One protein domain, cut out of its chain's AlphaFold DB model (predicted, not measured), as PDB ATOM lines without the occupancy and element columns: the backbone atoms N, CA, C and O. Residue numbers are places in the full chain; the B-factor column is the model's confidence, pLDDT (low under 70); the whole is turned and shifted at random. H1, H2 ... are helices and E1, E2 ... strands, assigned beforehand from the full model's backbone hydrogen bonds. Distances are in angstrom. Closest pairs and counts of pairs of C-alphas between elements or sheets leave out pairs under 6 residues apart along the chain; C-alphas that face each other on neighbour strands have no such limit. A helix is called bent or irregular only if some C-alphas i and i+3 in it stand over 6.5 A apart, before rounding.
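What this domain is: This is residues 43 to 154 of the 229 residues of an uncharacterized protein of Cadophora sp. DSE1049 (UniProt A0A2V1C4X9). A long, twisted ribbon of three antiparallel strands, E1, E4 and E3, with the short E2 at its E3 edge, makes a wall, and H2 packs slantwise over E3 on one face of it. The short H1 packs on the first part of H2 and grazes the sheet, and the long unnamed stretches 80 to 92 and 107 to 119 loop beside H2, while E1 and E4 run side by side along the longest axis. The printed part has 112 residues with two named helices and four named strands, in the order E1, H1, H2, E2, E3, E4; the sheet runs E1, E4, E3, E2 and is antiparallel throughout. The class is mixed, helices and strands. The whole is compact, with a radius of gyration of the C-alphas of 14.2 A, yet elongated in outline, 48 by 29 by 28 A.

How they stand to each other: The sheet has E1, residues 43 to 57, as one edge strand, with E4, residues 141 to 154, as its antiparallel neighbour at 165 degrees. N 50 and O 146 are 2.8 A apart and N 144 and O 52 are 2.9 A apart, both within hydrogen-bond range. On the other side of E4 is E3, residues 129 to 138, antiparallel at 161 degrees, with N 133 and O 145 at 2.8 A. E3 and E4 form a hairpin. E2, residues 120 to 122, is the other edge strand and forms a hairpin with E3, antiparallel at 143 degrees, with N 121 and O 130 at 2.7 A. E2, E3 and E4 make a meander, each strand the antiparallel neighbour of the one before. E1 and E2 are apart. H2, residues 93 to 106, is on the sheet at a height over the sheet of 11.1 A, in two layers, a helix on one face of a sheet. It lies over E3 and runs slantwise to the strands, at 53 degrees to E3 on the local plane; the closest C-alphas of the two are those of Ile 105 and Phe 134, 6.2 A apart. H1, residues 73 to 79, only grazes the sheet, with its residues 75 to 79. H1 and H2 touch, H2 with residues 94 to 98 alone; the closest C-alphas are those of Gln 77 and Gln 97, 5.7 A apart. Their lines are about perpendicular, at 87 degrees. In H1 every O i to N i+4 pair is within hydrogen-bond range; in H2, 8 of 10 are.

Where its parts are: E1 begins at C-alpha 43, (134.955, 201.424, 237.634), and is 42.7 A long to C-alpha 57. Its residues 56 to 57 pair, antiparallel, with residues 60 to 61. E4 is 40.3 A long and ends at C-alpha 154, (133.061, 199.088, 241.715). E3 is 29.2 A long and E2 6.8 A. H2 is 20.4 A long and begins at C-alpha 93, (169.180, 190.257, 242.990); it is neither bent nor irregular, but only just: C-alphas 94 and 97 are 6.2 A apart. H1 is 10.2 A long.

The domain as a whole: The two C-alphas farthest apart are those of Asn 58 and Asp 154, at 48.2 A, while those of the first and last printed residues, Arg 43 and Asp 154, are 5.1 A apart. The printed part has no cut. The links E1 to H1, H1 to H2 and H2 to E2 are long, E2 to E3 is short and E3 to E4 is tight. The mean pLDDT of the printed part is 71.1, and 45 residues are under 70, among them residues 64 to 71, 79 to 95, 111 to 118 and 150 to 154.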
ATOM      1  N   ARG A  43     133.844 201.500 236.680       54.22
ATOM      2  CA  ARG A  43     134.955 201.424 237.634       54.22
ATOM      3  C   ARG A  43     135.653 202.767 237.738       54.22
ATOM      4  O   ARG A  43     135.881 203.441 236.729       54.22
ATOM      5  N   PHE A  44     136.001 203.135 238.965       63.16
ATOM      6  CA  PHE A  44     136.845 204.289 239.220       63.16
ATOM      7  C   PHE A  44     138.309 203.871 239.093       63.16
ATOM      8  O   PHE A  44     138.822 203.095 239.900       63.16
ATOM      9  N   LEU A  45     138.966 204.379 238.053       61.91
ATOM     10  CA  LEU A  45     140.379 204.154 237.803       61.91
ATOM     11  C   LEU A  45     141.131 205.452 238.071       61.91
ATOM     12  O   LEU A  45     140.788 206.510 237.543       61.91
ATOM     13  N   MET A  46     142.202 205.349 238.846       68.81
ATOM     14  CA  MET A  46     143.127 206.456 239.052       68.81
ATOM     15  C   MET A  46     144.491 206.058 238.484       68.81
ATOM     16  O   MET A  46     145.333 205.540 239.227       68.81
ATOM     17  N   PRO A  47     144.707 206.201 237.163       72.81
ATOM     18  CA  PRO A  47     146.049 206.147 236.614       72.81
ATOM     19  C   PRO A  47     146.901 207.237 237.251       72.81
ATOM     20  O   PRO A  47     146.572 208.423 237.205       72.81
ATOM     21  N   VAL A  48     148.031 206.830 237.811       73.69
ATOM     22  CA  VAL A  48     149.104 207.754 238.140       73.69
ATOM     23  C   VAL A  48     150.319 207.405 237.293       73.69
ATOM     24  O   VAL A  48     150.846 206.293 237.320       73.69
ATOM     25  N   GLN A  49     150.686 208.364 236.454       78.38
ATOM     26  CA  GLN A  49     151.774 208.295 235.504       78.38
ATOM     27  C   GLN A  49     152.987 208.985 236.107       78.38
ATOM     28  O   GLN A  49     152.924 210.135 236.532       78.38
ATOM     29  N   HIS A  50     154.105 208.283 236.123       78.44
ATOM     30  CA  HIS A  50     155.379 208.794 236.578       78.44
ATOM     31  C   HIS A  50     156.309 208.925 235.375       78.44
ATOM     32  O   HIS A  50     156.555 207.950 234.668       78.44
ATOM     33  N   GLY A  51     156.814 210.130 235.135       78.94
ATOM     34  CA  GLY A  51     157.839 210.415 234.139       78.94
ATOM     35  C   GLY A  51     159.180 210.650 234.821       78.94
ATOM     36  O   GLY A  51     159.302 211.551 235.643       78.94
ATOM     37  N   PHE A  52     160.189 209.865 234.469       79.75
ATOM     38  CA  PHE A  52     161.572 210.057 234.886       79.75
ATOM     39  C   PHE A  52     162.403 210.483 233.689       79.75
ATOM     40  O   PHE A  52     162.608 209.702 232.761       79.75
ATOM     41  N   LEU A  53     162.895 211.716 233.720       80.00
ATOM     42  CA  LEU A  53     163.894 212.195 232.777       80.00
ATOM     43  C   LEU A  53     165.282 211.830 233.305       80.00
ATOM     44  O   LEU A  53     165.650 212.245 234.405       80.00
ATOM     45  N   LEU A  54     166.034 211.075 232.509       81.06
ATOM     46  CA  LEU A  54     167.349 210.556 232.866       81.06
ATOM     47  C   LEU A  54     168.405 211.032 231.860       81.06
ATOM     48  O   LEU A  54     168.144 211.027 230.649       81.06
ATOM     49  N   PRO A  55     169.604 211.415 232.328       82.38
ATOM     50  CA  PRO A  55     170.722 211.705 231.450       82.38
ATOM     51  C   PRO A  55     171.301 210.409 230.876       82.38
ATOM     52  O   PRO A  55     171.334 209.369 231.533       82.38
ATOM     53  N   VAL A  56     171.797 210.484 229.647       81.62
ATOM     54  CA  VAL A  56     172.545 209.414 228.984       81.62
ATOM     55  C   VAL A  56     174.026 209.742 229.091       81.62
ATOM     56  O   VAL A  56     174.479 210.777 228.607       81.62
ATOM     57  N   ILE A  57     174.794 208.857 229.724       79.44
ATOM     58  CA  ILE A  57     176.246 208.988 229.870       79.44
ATOM     59  C   ILE A  57     176.887 207.733 229.288       79.44
ATOM     60  O   ILE A  57     176.517 206.622 229.659       79.44
ATOM     61  N   ASN A  58     177.862 207.899 228.391       81.12
ATOM     62  CA  ASN A  58     178.527 206.791 227.692       81.12
ATOM     63  C   ASN A  58     177.537 205.862 226.962       81.12
ATOM     64  O   ASN A  58     177.629 204.642 227.079       81.12
ATOM     65  N   ASN A  59     176.580 206.441 226.228       71.75
ATOM     66  CA  ASN A  59     175.518 205.718 225.514       71.75
ATOM     67  C   ASN A  59     174.621 204.843 226.405       71.75
ATOM     68  O   ASN A  59     173.969 203.937 225.899       71.75
ATOM     69  N   SER A  60     174.574 205.108 227.712       71.56
ATOM     70  CA  SER A  60     173.716 204.376 228.640       71.56
ATOM     71  C   SER A  60     172.930 205.339 229.535       71.56
ATOM     72  O   SER A  60     173.513 206.299 230.057       71.56
ATOM     73  N   PRO A  61     171.615 205.129 229.721       75.75
ATOM     74  CA  PRO A  61     170.835 205.875 230.701       75.75
ATOM     75  C   PRO A  61     171.426 205.734 232.105       75.75
ATOM     76  O   PRO A  61     171.694 204.626 232.574       75.75
ATOM     77  N   ARG A  62     171.604 206.854 232.807       77.38
ATOM     78  CA  ARG A  62     171.939 206.843 234.230       77.38
ATOM     79  C   ARG A  62     170.670 206.711 235.046       77.38
ATOM     80  O   ARG A  62     169.887 207.650 235.156       77.38
ATOM     81  N   TRP A  63     170.488 205.525 235.604       72.19
ATOM     82  CA  TRP A  63     169.389 205.218 236.504       72.19
ATOM     83  C   TRP A  63     169.605 205.869 237.875       72.19
ATOM     84  O   TRP A  63     170.755 206.054 238.275       72.19
ATOM     85  N   PRO A  64     168.527 206.228 238.595       68.62
ATOM     86  CA  PRO A  64     168.639 206.675 239.976       68.62
ATOM     87  C   PRO A  64     169.265 205.571 240.834       68.62
ATOM     88  O   PRO A  64     168.818 204.426 240.763       68.62
ATOM     89  N   ASP A  65     170.246 205.920 241.669       64.81
ATOM     90  CA  ASP A  65     170.855 204.970 242.614       64.81
ATOM     91  C   ASP A  65     169.826 204.456 243.632       64.81
ATOM     92  O   ASP A  65     169.917 203.329 244.114       64.81
ATOM     93  N   ASP A  66     168.809 205.270 243.924       66.62
ATOM     94  CA  ASP A  66     167.720 204.905 244.816       66.62
ATOM     95  C   ASP A  66     166.480 204.427 244.048       66.62
ATOM     96  O   ASP A  66     165.470 205.126 243.906       66.62
ATOM     97  N   LEU A  67     166.552 203.195 243.546       64.81
ATOM     98  CA  LEU A  67     165.426 202.545 242.873       64.81
ATOM     99  C   LEU A  67     164.218 202.336 243.803       64.81
ATOM    100  O   LEU A  67     163.114 202.113 243.303       64.81
ATOM    101  N   CYS A  68     164.376 202.441 245.132       61.09
ATOM    102  CA  CYS A  68     163.252 202.320 246.064       61.09
ATOM    103  C   CYS A  68     162.272 203.502 245.965       61.09
ATOM    104  O   CYS A  68     161.099 203.360 246.309       61.09
ATOM    105  N   MET A  69     162.720 204.629 245.399       60.31
ATOM    106  CA  MET A  69     161.881 205.790 245.082       60.31
ATOM    107  C   MET A  69     160.897 205.527 243.934       60.31
ATOM    108  O   MET A  69     159.950 206.289 243.731       60.31
ATOM    109  N   ILE A  70     161.108 204.457 243.166       69.25
ATOM    110  CA  ILE A  70     160.228 204.065 242.072       69.25
ATOM    111  C   ILE A  70     159.105 203.204 242.655       69.25
ATOM    112  O   ILE A  70     159.310 202.041 242.997       69.25
ATOM    113  N   ASP A  71     157.890 203.753 242.710       69.38
ATOM    114  CA  ASP A  71     156.701 203.094 243.286       69.38
ATOM    115  C   ASP A  71     156.432 201.678 242.737       69.38
ATOM    116  O   ASP A  71     155.818 200.851 243.415       69.38
ATOM    117  N   ILE A  72     156.882 201.385 241.511       74.06
ATOM    118  CA  ILE A  72     156.717 200.077 240.867       74.06
ATOM    119  C   ILE A  72     157.873 199.100 241.080       74.06
ATOM    120  O   ILE A  72     157.767 197.953 240.649       74.06
ATOM    121  N   TYR A  73     158.948 199.498 241.761       75.81
ATOM    122  CA  TYR A  73     160.142 198.672 241.949       75.81
ATOM    123  C   TYR A  73     159.809 197.298 242.546       75.81
ATOM    124  O   TYR A  73     160.145 196.264 241.965       75.81
ATOM    125  N   ARG A  74     159.041 197.271 243.644       75.00
ATOM    126  CA  ARG A  74     158.582 196.018 244.266       75.00
ATOM    127  C   ARG A  74     157.709 195.184 243.323       75.00
ATOM    128  O   ARG A  74     157.842 193.966 243.288       75.00
ATOM    129  N   HIS A  75     156.832 195.825 242.549       80.00
ATOM    130  CA  HIS A  75     155.949 195.135 241.604       80.00
ATOM    131  C   HIS A  75     156.742 194.475 240.465       80.00
ATOM    132  O   HIS A  75     156.476 193.329 240.108       80.00
ATOM    133  N   ILE A  76     157.781 195.146 239.963       77.00
ATOM    134  CA  ILE A  76     158.694 194.594 238.956       77.00
ATOM    135  C   ILE A  76     159.464 193.390 239.510       77.00
ATOM    136  O   ILE A  76     159.551 192.364 238.834       77.00
ATOM    137  N   GLN A  77     159.980 193.467 240.741       74.62
ATOM    138  CA  GLN A  77     160.752 192.377 241.354       74.62
ATOM    139  C   GLN A  77     159.991 191.048 241.421       74.62
ATOM    140  O   GLN A  77     160.580 189.981 241.209       74.62
ATOM    141  N   VAL A  78     158.692 191.108 241.727       72.19
ATOM    142  CA  VAL A  78     157.854 189.914 241.923       72.19
ATOM    143  C   VAL A  78     157.308 189.352 240.609       72.19
ATOM    144  O   VAL A  78     157.110 188.139 240.491       72.19
ATOM    145  N   ASN A  79     157.121 190.214 239.607       69.06
ATOM    146  CA  ASN A  79     156.510 189.855 238.331       69.06
ATOM    147  C   ASN A  79     157.519 189.462 237.251       69.06
ATOM    148  O   ASN A  79     157.259 188.544 236.477       69.06
ATOM    149  N   VAL A  80     158.675 190.123 237.196       67.06
ATOM    150  CA  VAL A  80     159.609 189.962 236.082       67.06
ATOM    151  C   VAL A  80     160.602 188.845 236.391       67.06
ATOM    152  O   VAL A  80     161.538 188.969 237.190       67.06
ATOM    153  N   ARG A  81     160.367 187.685 235.773       64.25
ATOM    154  CA  ARG A  81     161.128 186.457 236.045       64.25
ATOM    155  C   ARG A  81     162.178 186.144 234.979       64.25
ATOM    156  O   ARG A  81     163.186 185.529 235.340       64.25
ATOM    157  N   ARG A  82     161.993 186.544 233.709       58.94
ATOM    158  CA  ARG A  82     162.853 186.095 232.592       58.94
ATOM    159  C   ARG A  82     164.003 187.049 232.259       58.94
ATOM    160  O   ARG A  82     165.088 186.558 231.950       58.94
ATOM    161  N   THR A  83     163.853 188.362 232.441       58.06
ATOM    162  CA  THR A  83     164.920 189.344 232.116       58.06
ATOM    163  C   THR A  83     166.179 189.264 232.993       58.06
ATOM    164  O   THR A  83     167.188 189.911 232.717       58.06
ATOM    165  N   ARG A  84     166.189 188.403 234.017       57.88
ATOM    166  CA  ARG A  84     167.326 188.179 234.931       57.88
ATOM    167  C   ARG A  84     168.613 187.721 234.243       57.88
ATOM    168  O   ARG A  84     169.680 187.848 234.833       57.88
ATOM    169  N   LYS A  85     168.510 187.138 233.045       59.28
ATOM    170  CA  LYS A  85     169.658 186.647 232.265       59.28
ATOM    171  C   LYS A  85     170.338 187.738 231.433       59.28
ATOM    172  O   LYS A  85     171.447 187.514 230.968       59.28
ATOM    173  N   LEU A  86     169.678 188.883 231.251       60.88
ATOM    174  CA  LEU A  86     170.146 189.981 230.401       60.88
ATOM    175  C   LEU A  86     171.096 190.929 231.147       60.88
ATOM    176  O   LEU A  86     171.817 191.703 230.527       60.88
ATOM    177  N   VAL A  87     171.127 190.847 232.481       61.28
ATOM    178  CA  VAL A  87     171.946 191.709 233.339       61.28
ATOM    179  C   VAL A  87     173.020 190.877 234.042       61.28
ATOM    180  O   VAL A  87     172.709 189.799 234.561       61.28
ATOM    181  N   PRO A  88     174.276 191.361 234.111       59.31
ATOM    182  CA  PRO A  88     175.356 190.676 234.809       59.31
ATOM    183  C   PRO A  88     175.013 190.295 236.251       59.31
ATOM    184  O   PRO A  88     174.302 191.003 236.972       59.31
ATOM    185  N   SER A  89     175.608 189.199 236.722       61.69
ATOM    186  CA  SER A  89     175.424 188.707 238.088       61.69
ATOM    187  C   SER A  89     176.075 189.577 239.174       61.69
ATOM    188  O   SER A  89     176.032 189.215 240.347       61.69
ATOM    189  N   SER A  90     176.662 190.714 238.812       59.06
ATOM    190  CA  SER A  90     177.229 191.694 239.738       59.06
ATOM    191  C   SER A  90     176.177 192.595 240.385       59.06
ATOM    192  O   SER A  90     176.438 193.155 241.444       59.06
ATOM    193  N   TYR A  91     174.986 192.725 239.793       59.09
ATOM    194  CA  TYR A  91     173.914 193.545 240.365       59.09
ATOM    195  C   TYR A  91     173.204 192.815 241.520       59.09
ATOM    196  O   TYR A  91     173.059 191.585 241.459       59.09
ATOM    197  N   PRO A  92     172.724 193.512 242.564       62.50
ATOM    198  CA  PRO A  92     171.871 192.924 243.595       62.50
ATOM    199  C   PRO A  92     170.645 192.234 242.988       62.50
ATOM    200  O   PRO A  92     170.097 192.681 241.980       62.50
ATOM    201  N   TYR A  93     170.208 191.120 243.586       60.06
ATOM    202  CA  TYR A  93     169.180 190.257 242.990       60.06
ATOM    203  C   TYR A  93     167.907 191.010 242.611       60.06
ATOM    204  O   TYR A  93     167.371 190.720 241.551       60.06
ATOM    205  N   GLY A  94     167.463 191.944 243.457       63.16
ATOM    206  CA  GLY A  94     166.255 192.744 243.262       63.16
ATOM    207  C   GLY A  94     166.383 193.867 242.231       63.16
ATOM    208  O   GLY A  94     165.387 194.354 241.706       63.16
ATOM    209  N   GLU A  95     167.605 194.288 241.923       68.81
ATOM    210  CA  GLU A  95     167.860 195.314 240.914       68.81
ATOM    211  C   GLU A  95     167.965 194.699 239.518       68.81
ATOM    212  O   GLU A  95     167.615 195.336 238.529       68.81
ATOM    213  N   ARG A  96     168.372 193.426 239.420       70.88
ATOM    214  CA  ARG A  96     168.501 192.724 238.133       70.88
ATOM    215  C   ARG A  96     167.202 192.649 237.350       70.88
ATOM    216  O   ARG A  96     167.254 192.742 236.131       70.88
ATOM    217  N   GLN A  97     166.059 192.439 238.010       73.62
ATOM    218  CA  GLN A  97     164.780 192.390 237.294       73.62
ATOM    219  C   GLN A  97     164.429 193.765 236.726       73.62
ATOM    220  O   GLN A  97     163.991 193.850 235.583       73.62
ATOM    221  N   PHE A  98     164.667 194.828 237.503       75.69
ATOM    222  CA  PHE A  98     164.432 196.202 237.072       75.69
ATOM    223  C   PHE A  98     165.341 196.583 235.902       75.69
ATOM    224  O   PHE A  98     164.851 196.947 234.840       75.69
ATOM    225  N   TYR A  99     166.655 196.412 236.051       75.69
ATOM    226  CA  TYR A  99     167.610 196.699 234.982       75.69
ATOM    227  C   TYR A  99     167.390 195.820 233.750       75.69
ATOM    228  O   TYR A  99     167.521 196.298 232.627       75.69
ATOM    229  N   GLY A 100     167.020 194.551 233.938       76.12
ATOM    230  CA  GLY A 100     166.766 193.629 232.837       76.12
ATOM    231  C   GLY A 100     165.523 194.018 232.055       76.12
ATOM    232  O   GLY A 100     165.545 193.989 230.830       76.12
ATOM    233  N   LEU A 101     164.463 194.427 232.755       77.06
ATOM    234  CA  LEU A 101     163.270 194.998 232.143       77.06
ATOM    235  C   LEU A 101     163.596 196.295 231.405       77.06
ATOM    236  O   LEU A 101     163.194 196.467 230.263       77.06
ATOM    237  N   MET A 102     164.382 197.181 232.012       75.75
ATOM    238  CA  MET A 102     164.756 198.434 231.366       75.75
ATOM    239  C   MET A 102     165.569 198.222 230.091       75.75
ATOM    240  O   MET A 102     165.274 198.835 229.068       75.75
ATOM    241  N   TRP A 103     166.536 197.308 230.131       76.88
ATOM    242  CA  TRP A 103     167.310 196.920 228.958       76.88
ATOM    243  C   TRP A 103     166.423 196.295 227.870       76.88
ATOM    244  O   TRP A 103     166.595 196.609 226.694       76.88
ATOM    245  N   CYS A 104     165.439 195.473 228.264       75.62
ATOM    246  CA  CYS A 104     164.428 194.878 227.377       75.62
ATOM    247  C   CYS A 104     163.691 195.957 226.575       75.62
ATOM    248  O   CYS A 104     163.593 195.873 225.354       75.62
ATOM    249  N   ILE A 105     163.203 196.985 227.276       72.19
ATOM    250  CA  ILE A 105     162.401 198.065 226.694       72.19
ATOM    251  C   ILE A 105     163.280 198.997 225.838       72.19
ATOM    252  O   ILE A 105     162.823 199.487 224.809       72.19
ATOM    253  N   GLU A 106     164.546 199.222 226.212       72.12
ATOM    254  CA  GLU A 106     165.505 199.981 225.392       72.12
ATOM    255  C   GLU A 106     165.887 199.247 224.094       72.12
ATOM    256  O   GLU A 106     166.173 199.890 223.085       72.12
ATOM    257  N   ASN A 107     165.850 197.912 224.100       73.50
ATOM    258  CA  ASN A 107     166.250 197.066 222.977       73.50
ATOM    259  C   ASN A 107     165.078 196.188 222.508       73.50
ATOM    260  O   ASN A 107     165.171 194.966 222.597       73.50
ATOM    261  N   PRO A 108     163.972 196.757 221.996       63.91
ATOM    262  CA  PRO A 108     162.753 195.998 221.695       63.91
ATOM    263  C   PRO A 108     162.942 194.896 220.636       63.91
ATOM    264  O   PRO A 108     162.123 193.981 220.563       63.91
ATOM    265  N   ASP A 109     164.018 194.960 219.845       67.12
ATOM    266  CA  ASP A 109     164.358 193.986 218.800       67.12
ATOM    267  C   ASP A 109     165.204 192.799 219.295       67.12
ATOM    268  O   ASP A 109     165.468 191.880 218.521       67.12
ATOM    269  N   HIS A 110     165.657 192.790 220.557       71.31
ATOM    270  CA  HIS A 110     166.526 191.710 221.046       71.31
ATOM    271  C   HIS A 110     165.807 190.357 221.147       71.31
ATOM    272  O   HIS A 110     166.458 189.316 221.072       71.31
ATOM    273  N   ASP A 111     164.489 190.379 221.346       65.38
ATOM    274  CA  ASP A 111     163.645 189.195 221.441       65.38
ATOM    275  C   ASP A 111     162.191 189.568 221.101       65.38
ATOM    276  O   ASP A 111     161.497 190.250 221.863       65.38
ATOM    277  N   GLN A 112     161.734 189.140 219.919       60.41
ATOM    278  CA  GLN A 112     160.389 189.447 219.419       60.41
ATOM    279  C   GLN A 112     159.280 188.793 220.258       60.41
ATOM    280  O   GLN A 112     158.169 189.331 220.292       60.41
ATOM    281  N   ASP A 113     159.606 187.715 220.979       61.81
ATOM    282  CA  ASP A 113     158.687 186.924 221.804       61.81
ATOM    283  C   ASP A 113     158.773 187.286 223.296       61.81
ATOM    284  O   ASP A 113     158.179 186.624 224.156       61.81
ATOM    285  N   CYS A 114     159.504 188.350 223.641       67.19
ATOM    286  CA  CYS A 114     159.655 188.754 225.026       67.19
ATOM    287  C   CYS A 114     158.379 189.420 225.565       67.19
ATOM    288  O   CYS A 114     158.169 190.630 225.448       67.19
ATOM    289  N   GLU A 115     157.546 188.610 226.223       65.12
ATOM    290  CA  GLU A 115     156.369 189.041 226.997       65.12
ATOM    291  C   GLU A 115     156.732 190.070 228.081       65.12
ATOM    292  O   GLU A 115     155.911 190.910 228.442       65.12
ATOM    293  N   ASP A 116     157.979 190.047 228.568       65.56
ATOM    294  CA  ASP A 116     158.462 191.000 229.562       65.56
ATOM    295  C   ASP A 116     158.710 192.397 228.960       65.56
ATOM    296  O   ASP A 116     158.822 193.331 229.738       65.56
ATOM    297  N   CYS A 117     158.772 192.599 227.634       61.84
ATOM    298  CA  CYS A 117     159.050 193.922 227.043       61.84
ATOM    299  C   CYS A 117     157.797 194.725 226.640       61.84
ATOM    300  O   CYS A 117     157.937 195.879 226.225       61.84
ATOM    301  N   LYS A 118     156.593 194.134 226.642       65.75
ATOM    302  CA  LYS A 118     155.415 194.749 226.005       65.75
ATOM    303  C   LYS A 118     154.159 194.647 226.868       65.75
ATOM    304  O   LYS A 118     153.683 193.556 227.164       65.75
ATOM    305  N   GLY A 119     153.550 195.803 227.133       72.00
ATOM    306  CA  GLY A 119     152.156 195.917 227.550       72.00
ATOM    307  C   GLY A 119     151.930 196.144 229.044       72.00
ATOM    308  O   GLY A 119     152.739 196.740 229.752       72.00
ATOM    309  N   MET A 120     150.756 195.706 229.492       74.50
ATOM    310  CA  MET A 120     150.244 195.922 230.840       74.50
ATOM    311  C   MET A 120     150.549 194.712 231.728       74.50
ATOM    312  O   MET A 120     150.099 193.597 231.465       74.50
ATOM    313  N   TYR A 121     151.264 194.947 232.819       80.00
ATOM    314  CA  TYR A 121     151.594 193.961 233.838       80.00
ATOM    315  C   TYR A 121     150.583 194.019 234.976       80.00
ATOM    316  O   TYR A 121     150.167 195.095 235.405       80.00
ATOM    317  N   LYS A 122     150.235 192.858 235.529       77.94
ATOM    318  CA  LYS A 122     149.425 192.756 236.749       77.94
ATOM    319  C   LYS A 122     150.300 192.255 237.881       77.94
ATOM    320  O   LYS A 122     151.004 191.260 237.721       77.94
ATOM    321  N   CYS A 123     150.306 192.948 239.013       77.00
ATOM    322  CA  CYS A 123     151.016 192.498 240.203       77.00
ATOM    323  C   CYS A 123     150.439 191.166 240.693       77.00
ATOM    324  O   CYS A 123     149.234 191.036 240.872       77.00
ATOM    325  N   VAL A 124     151.294 190.173 240.949       76.31
ATOM    326  CA  VAL A 124     150.842 188.895 241.530       76.31
ATOM    327  C   VAL A 124     150.484 189.005 243.016       76.31
ATOM    328  O   VAL A 124     149.756 188.164 243.532       76.31
ATOM    329  N   GLU A 125     150.985 190.031 243.711       75.38
ATOM    330  CA  GLU A 125     150.747 190.242 245.149       75.38
ATOM    331  C   GLU A 125     149.562 191.177 245.448       75.38
ATOM    332  O   GLU A 125     149.087 191.216 246.581       75.38
ATOM    333  N   CYS A 126     149.096 191.975 244.480       71.06
ATOM    334  CA  CYS A 126     148.001 192.931 244.693       71.06
ATOM    335  C   CYS A 126     147.285 193.307 243.388       71.06
ATOM    336  O   CYS A 126     147.720 192.954 242.305       71.06
ATOM    337  N   THR A 127     146.210 194.093 243.471       69.94
ATOM    338  CA  THR A 127     145.395 194.527 242.317       69.94
ATOM    339  C   THR A 127     146.031 195.636 241.470       69.94
ATOM    340  O   THR A 127     145.348 196.276 240.676       69.94
ATOM    341  N   THR A 128     147.326 195.901 241.649       73.12
ATOM    342  CA  THR A 128     148.029 196.945 240.898       73.12
ATOM    343  C   THR A 128     148.300 196.461 239.482       73.12
ATOM    344  O   THR A 128     148.967 195.442 239.291       73.12
ATOM    345  N   GLU A 129     147.830 197.219 238.500       80.56
ATOM    346  CA  GLU A 129     148.216 197.053 237.102       80.56
ATOM    347  C   GLU A 129     149.195 198.171 236.744       80.56
ATOM    348  O   GLU A 129     149.060 199.296 237.231       80.56
ATOM    349  N   TYR A 130     150.211 197.879 235.942       81.75
ATOM    350  CA  TYR A 130     151.184 198.884 235.535       81.75
ATOM    351  C   TYR A 130     151.695 198.650 234.120       81.75
ATOM    352  O   TYR A 130     151.698 197.532 233.623       81.75
ATOM    353  N   GLU A 131     152.129 199.715 233.466       84.19
ATOM    354  CA  GLU A 131     152.735 199.711 232.135       84.19
ATOM    355  C   GLU A 131     154.006 200.537 232.214       84.19
ATOM    356  O   GLU A 131     154.077 201.507 232.972       84.19
ATOM    357  N   ILE A 132     155.014 200.143 231.444       80.31
ATOM    358  CA  ILE A 132     156.299 200.824 231.401       80.31
ATOM    359  C   ILE A 132     156.631 201.081 229.940       80.31
ATOM    360  O   ILE A 132     156.641 200.169 229.120       80.31
ATOM    361  N   ALA A 133     156.917 202.335 229.634       79.19
ATOM    362  CA  ALA A 133     157.349 202.795 228.335       79.19
ATOM    363  C   ALA A 133     158.681 203.532 228.479       79.19
ATOM    364  O   ALA A 133     158.913 204.277 229.430       79.19
ATOM    365  N   PHE A 134     159.558 203.353 227.502       77.00
ATOM    366  CA  PHE A 134     160.834 204.047 227.435       77.00
ATOM    367  C   PHE A 134     160.927 204.785 226.110       77.00
ATOM    368  O   PHE A 134     160.587 204.242 225.059       77.00
ATOM    369  N   LYS A 135     161.384 206.035 226.153       75.44
ATOM    370  CA  LYS A 135     161.557 206.847 224.954       75.44
ATOM    371  C   LYS A 135     162.852 207.634 225.019       75.44
ATOM    372  O   LYS A 135     163.066 208.437 225.926       75.44
ATOM    373  N   LYS A 136     163.686 207.477 223.994       74.44
ATOM    374  CA  LYS A 136     164.820 208.369 223.758       74.44
ATOM    375  C   LYS A 136     164.293 209.710 223.245       74.44
ATOM    376  O   LYS A 136     163.640 209.756 222.206       74.44
ATOM    377  N   LEU A 137     164.526 210.789 223.995       74.00
ATOM    378  CA  LEU A 137     164.125 212.136 223.574       74.00
ATOM    379  C   LEU A 137     165.214 212.796 222.729       74.00
ATOM    380  O   LEU A 137     164.912 213.455 221.737       74.00
ATOM    381  N   ARG A 138     166.471 212.651 223.160       74.56
ATOM    382  CA  ARG A 138     167.676 213.225 222.545       74.56
ATOM    383  C   ARG A 138     168.843 212.253 222.704       74.56
ATOM    384  O   ARG A 138     168.706 211.204 223.328       74.56
ATOM    385  N   GLU A 139     169.999 212.591 222.142       78.44
ATOM    386  CA  GLU A 139     171.221 211.794 222.311       78.44
ATOM    387  C   GLU A 139     171.658 211.688 223.779       78.44
ATOM    388  O   GLU A 139     172.125 210.632 224.195       78.44
ATOM    389  N   ASP A 140     171.428 212.742 224.562       79.44
ATOM    390  CA  ASP A 140     171.862 212.894 225.951       79.44
ATOM    391  C   ASP A 140     170.752 212.632 226.982       79.44
ATOM    392  O   ASP A 140     171.005 212.726 228.184       79.44
ATOM    393  N   ARG A 141     169.513 212.347 226.552       79.06
ATOM    394  CA  ARG A 141     168.360 212.218 227.456       79.06
ATOM    395  C   ARG A 141     167.360 211.167 227.016       79.06
ATOM    396  O   ARG A 141     166.922 211.128 225.861       79.06
ATOM    397  N   VAL A 142     166.889 210.409 227.996       80.81
ATOM    398  CA  VAL A 142     165.779 209.470 227.849       80.81
ATOM    399  C   VAL A 142     164.705 209.738 228.885       80.81
ATOM    400  O   VAL A 142     164.972 210.300 229.946       80.81
ATOM    401  N   VAL A 143     163.483 209.331 228.567       82.31
ATOM    402  CA  VAL A 143     162.368 209.332 229.502       82.31
ATOM    403  C   VAL A 143     161.903 207.907 229.724       82.31
ATOM    404  O   VAL A 143     161.560 207.198 228.778       82.31
ATOM    405  N   LEU A 144     161.858 207.524 230.994       79.50
ATOM    406  CA  LEU A 144     161.086 206.389 231.464       79.50
ATOM    407  C   LEU A 144     159.712 206.905 231.884       79.50
ATOM    408  O   LEU A 144     159.607 207.762 232.757       79.50
ATOM    409  N   VAL A 145     158.664 206.373 231.276       81.25
ATOM    410  CA  VAL A 145     157.292 206.590 231.714       81.25
ATOM    411  C   VAL A 145     156.788 205.285 232.289       81.25
ATOM    412  O   VAL A 145     156.865 204.256 231.627       81.25
ATOM    413  N   TYR A 146     156.227 205.314 233.486       81.44
ATOM    414  CA  TYR A 146     155.407 204.203 233.932       81.44
ATOM    415  C   TYR A 146     154.064 204.685 234.437       81.44
ATOM    416  O   TYR A 146     153.964 205.696 235.128       81.44
ATOM    417  N   THR A 147     153.027 203.945 234.082       80.50
ATOM    418  CA  THR A 147     151.657 204.231 234.485       80.50
ATOM    419  C   THR A 147     151.219 203.144 235.435       80.50
ATOM    420  O   THR A 147     151.365 201.964 235.133       80.50
ATOM    421  N   VAL A 148     150.705 203.538 236.594       78.50
ATOM    422  CA  VAL A 148     150.152 202.628 237.592       78.50
ATOM    423  C   VAL A 148     148.656 202.855 237.653       78.50
ATOM    424  O   VAL A 148     148.208 203.943 238.011       78.50
ATOM    425  N   TRP A 149     147.877 201.828 237.346       75.88
ATOM    426  CA  TRP A 149     146.442 201.830 237.569       75.88
ATOM    427  C   TRP A 149     146.160 201.190 238.913       75.88
ATOM    428  O   TRP A 149     146.439 200.010 239.150       75.88
ATOM    429  N   ARG A 150     145.583 201.991 239.805       65.75
ATOM    430  CA  ARG A 150     144.972 201.473 241.020       65.75
ATOM    431  C   ARG A 150     143.482 201.337 240.792       65.75
ATOM    432  O   ARG A 150     142.803 202.310 240.461       65.75
ATOM    433  N   ASP A 151     143.005 200.115 240.975       60.28
ATOM    434  CA  ASP A 151     141.587 199.823 241.051       60.28
ATOM    435  C   ASP A 151     141.081 200.097 242.466       60.28
ATOM    436  O   ASP A 151     141.570 199.520 243.442       60.28
ATOM    437  N   PHE A 152     140.097 200.982 242.567       58.22
ATOM    438  CA  PHE A 152     139.414 201.279 243.822       58.22
ATOM    439  C   PHE A 152     138.089 200.516 243.965       58.22
ATOM    440  O   PHE A 152     137.392 200.702 244.960       58.22
ATOM    441  N   GLY A 153     137.792 199.609 243.028       51.41
ATOM    442  CA  GLY A 153     136.615 198.755 243.029       51.41
ATOM    443  C   GLY A 153     135.452 199.327 242.220       51.41
ATOM    444  O   GLY A 153     135.576 200.325 241.501       51.41
ATOM    445  N   ASP A 154     134.308 198.656 242.336       44.22
ATOM    446  CA  ASP A 154     133.061 199.088 241.715       44.22
ATOM    447  C   ASP A 154     132.551 200.366 242.388       44.22
ATOM    448  O   ASP A 154     132.513 200.468 243.617       44.22
TER     449      ASP A 154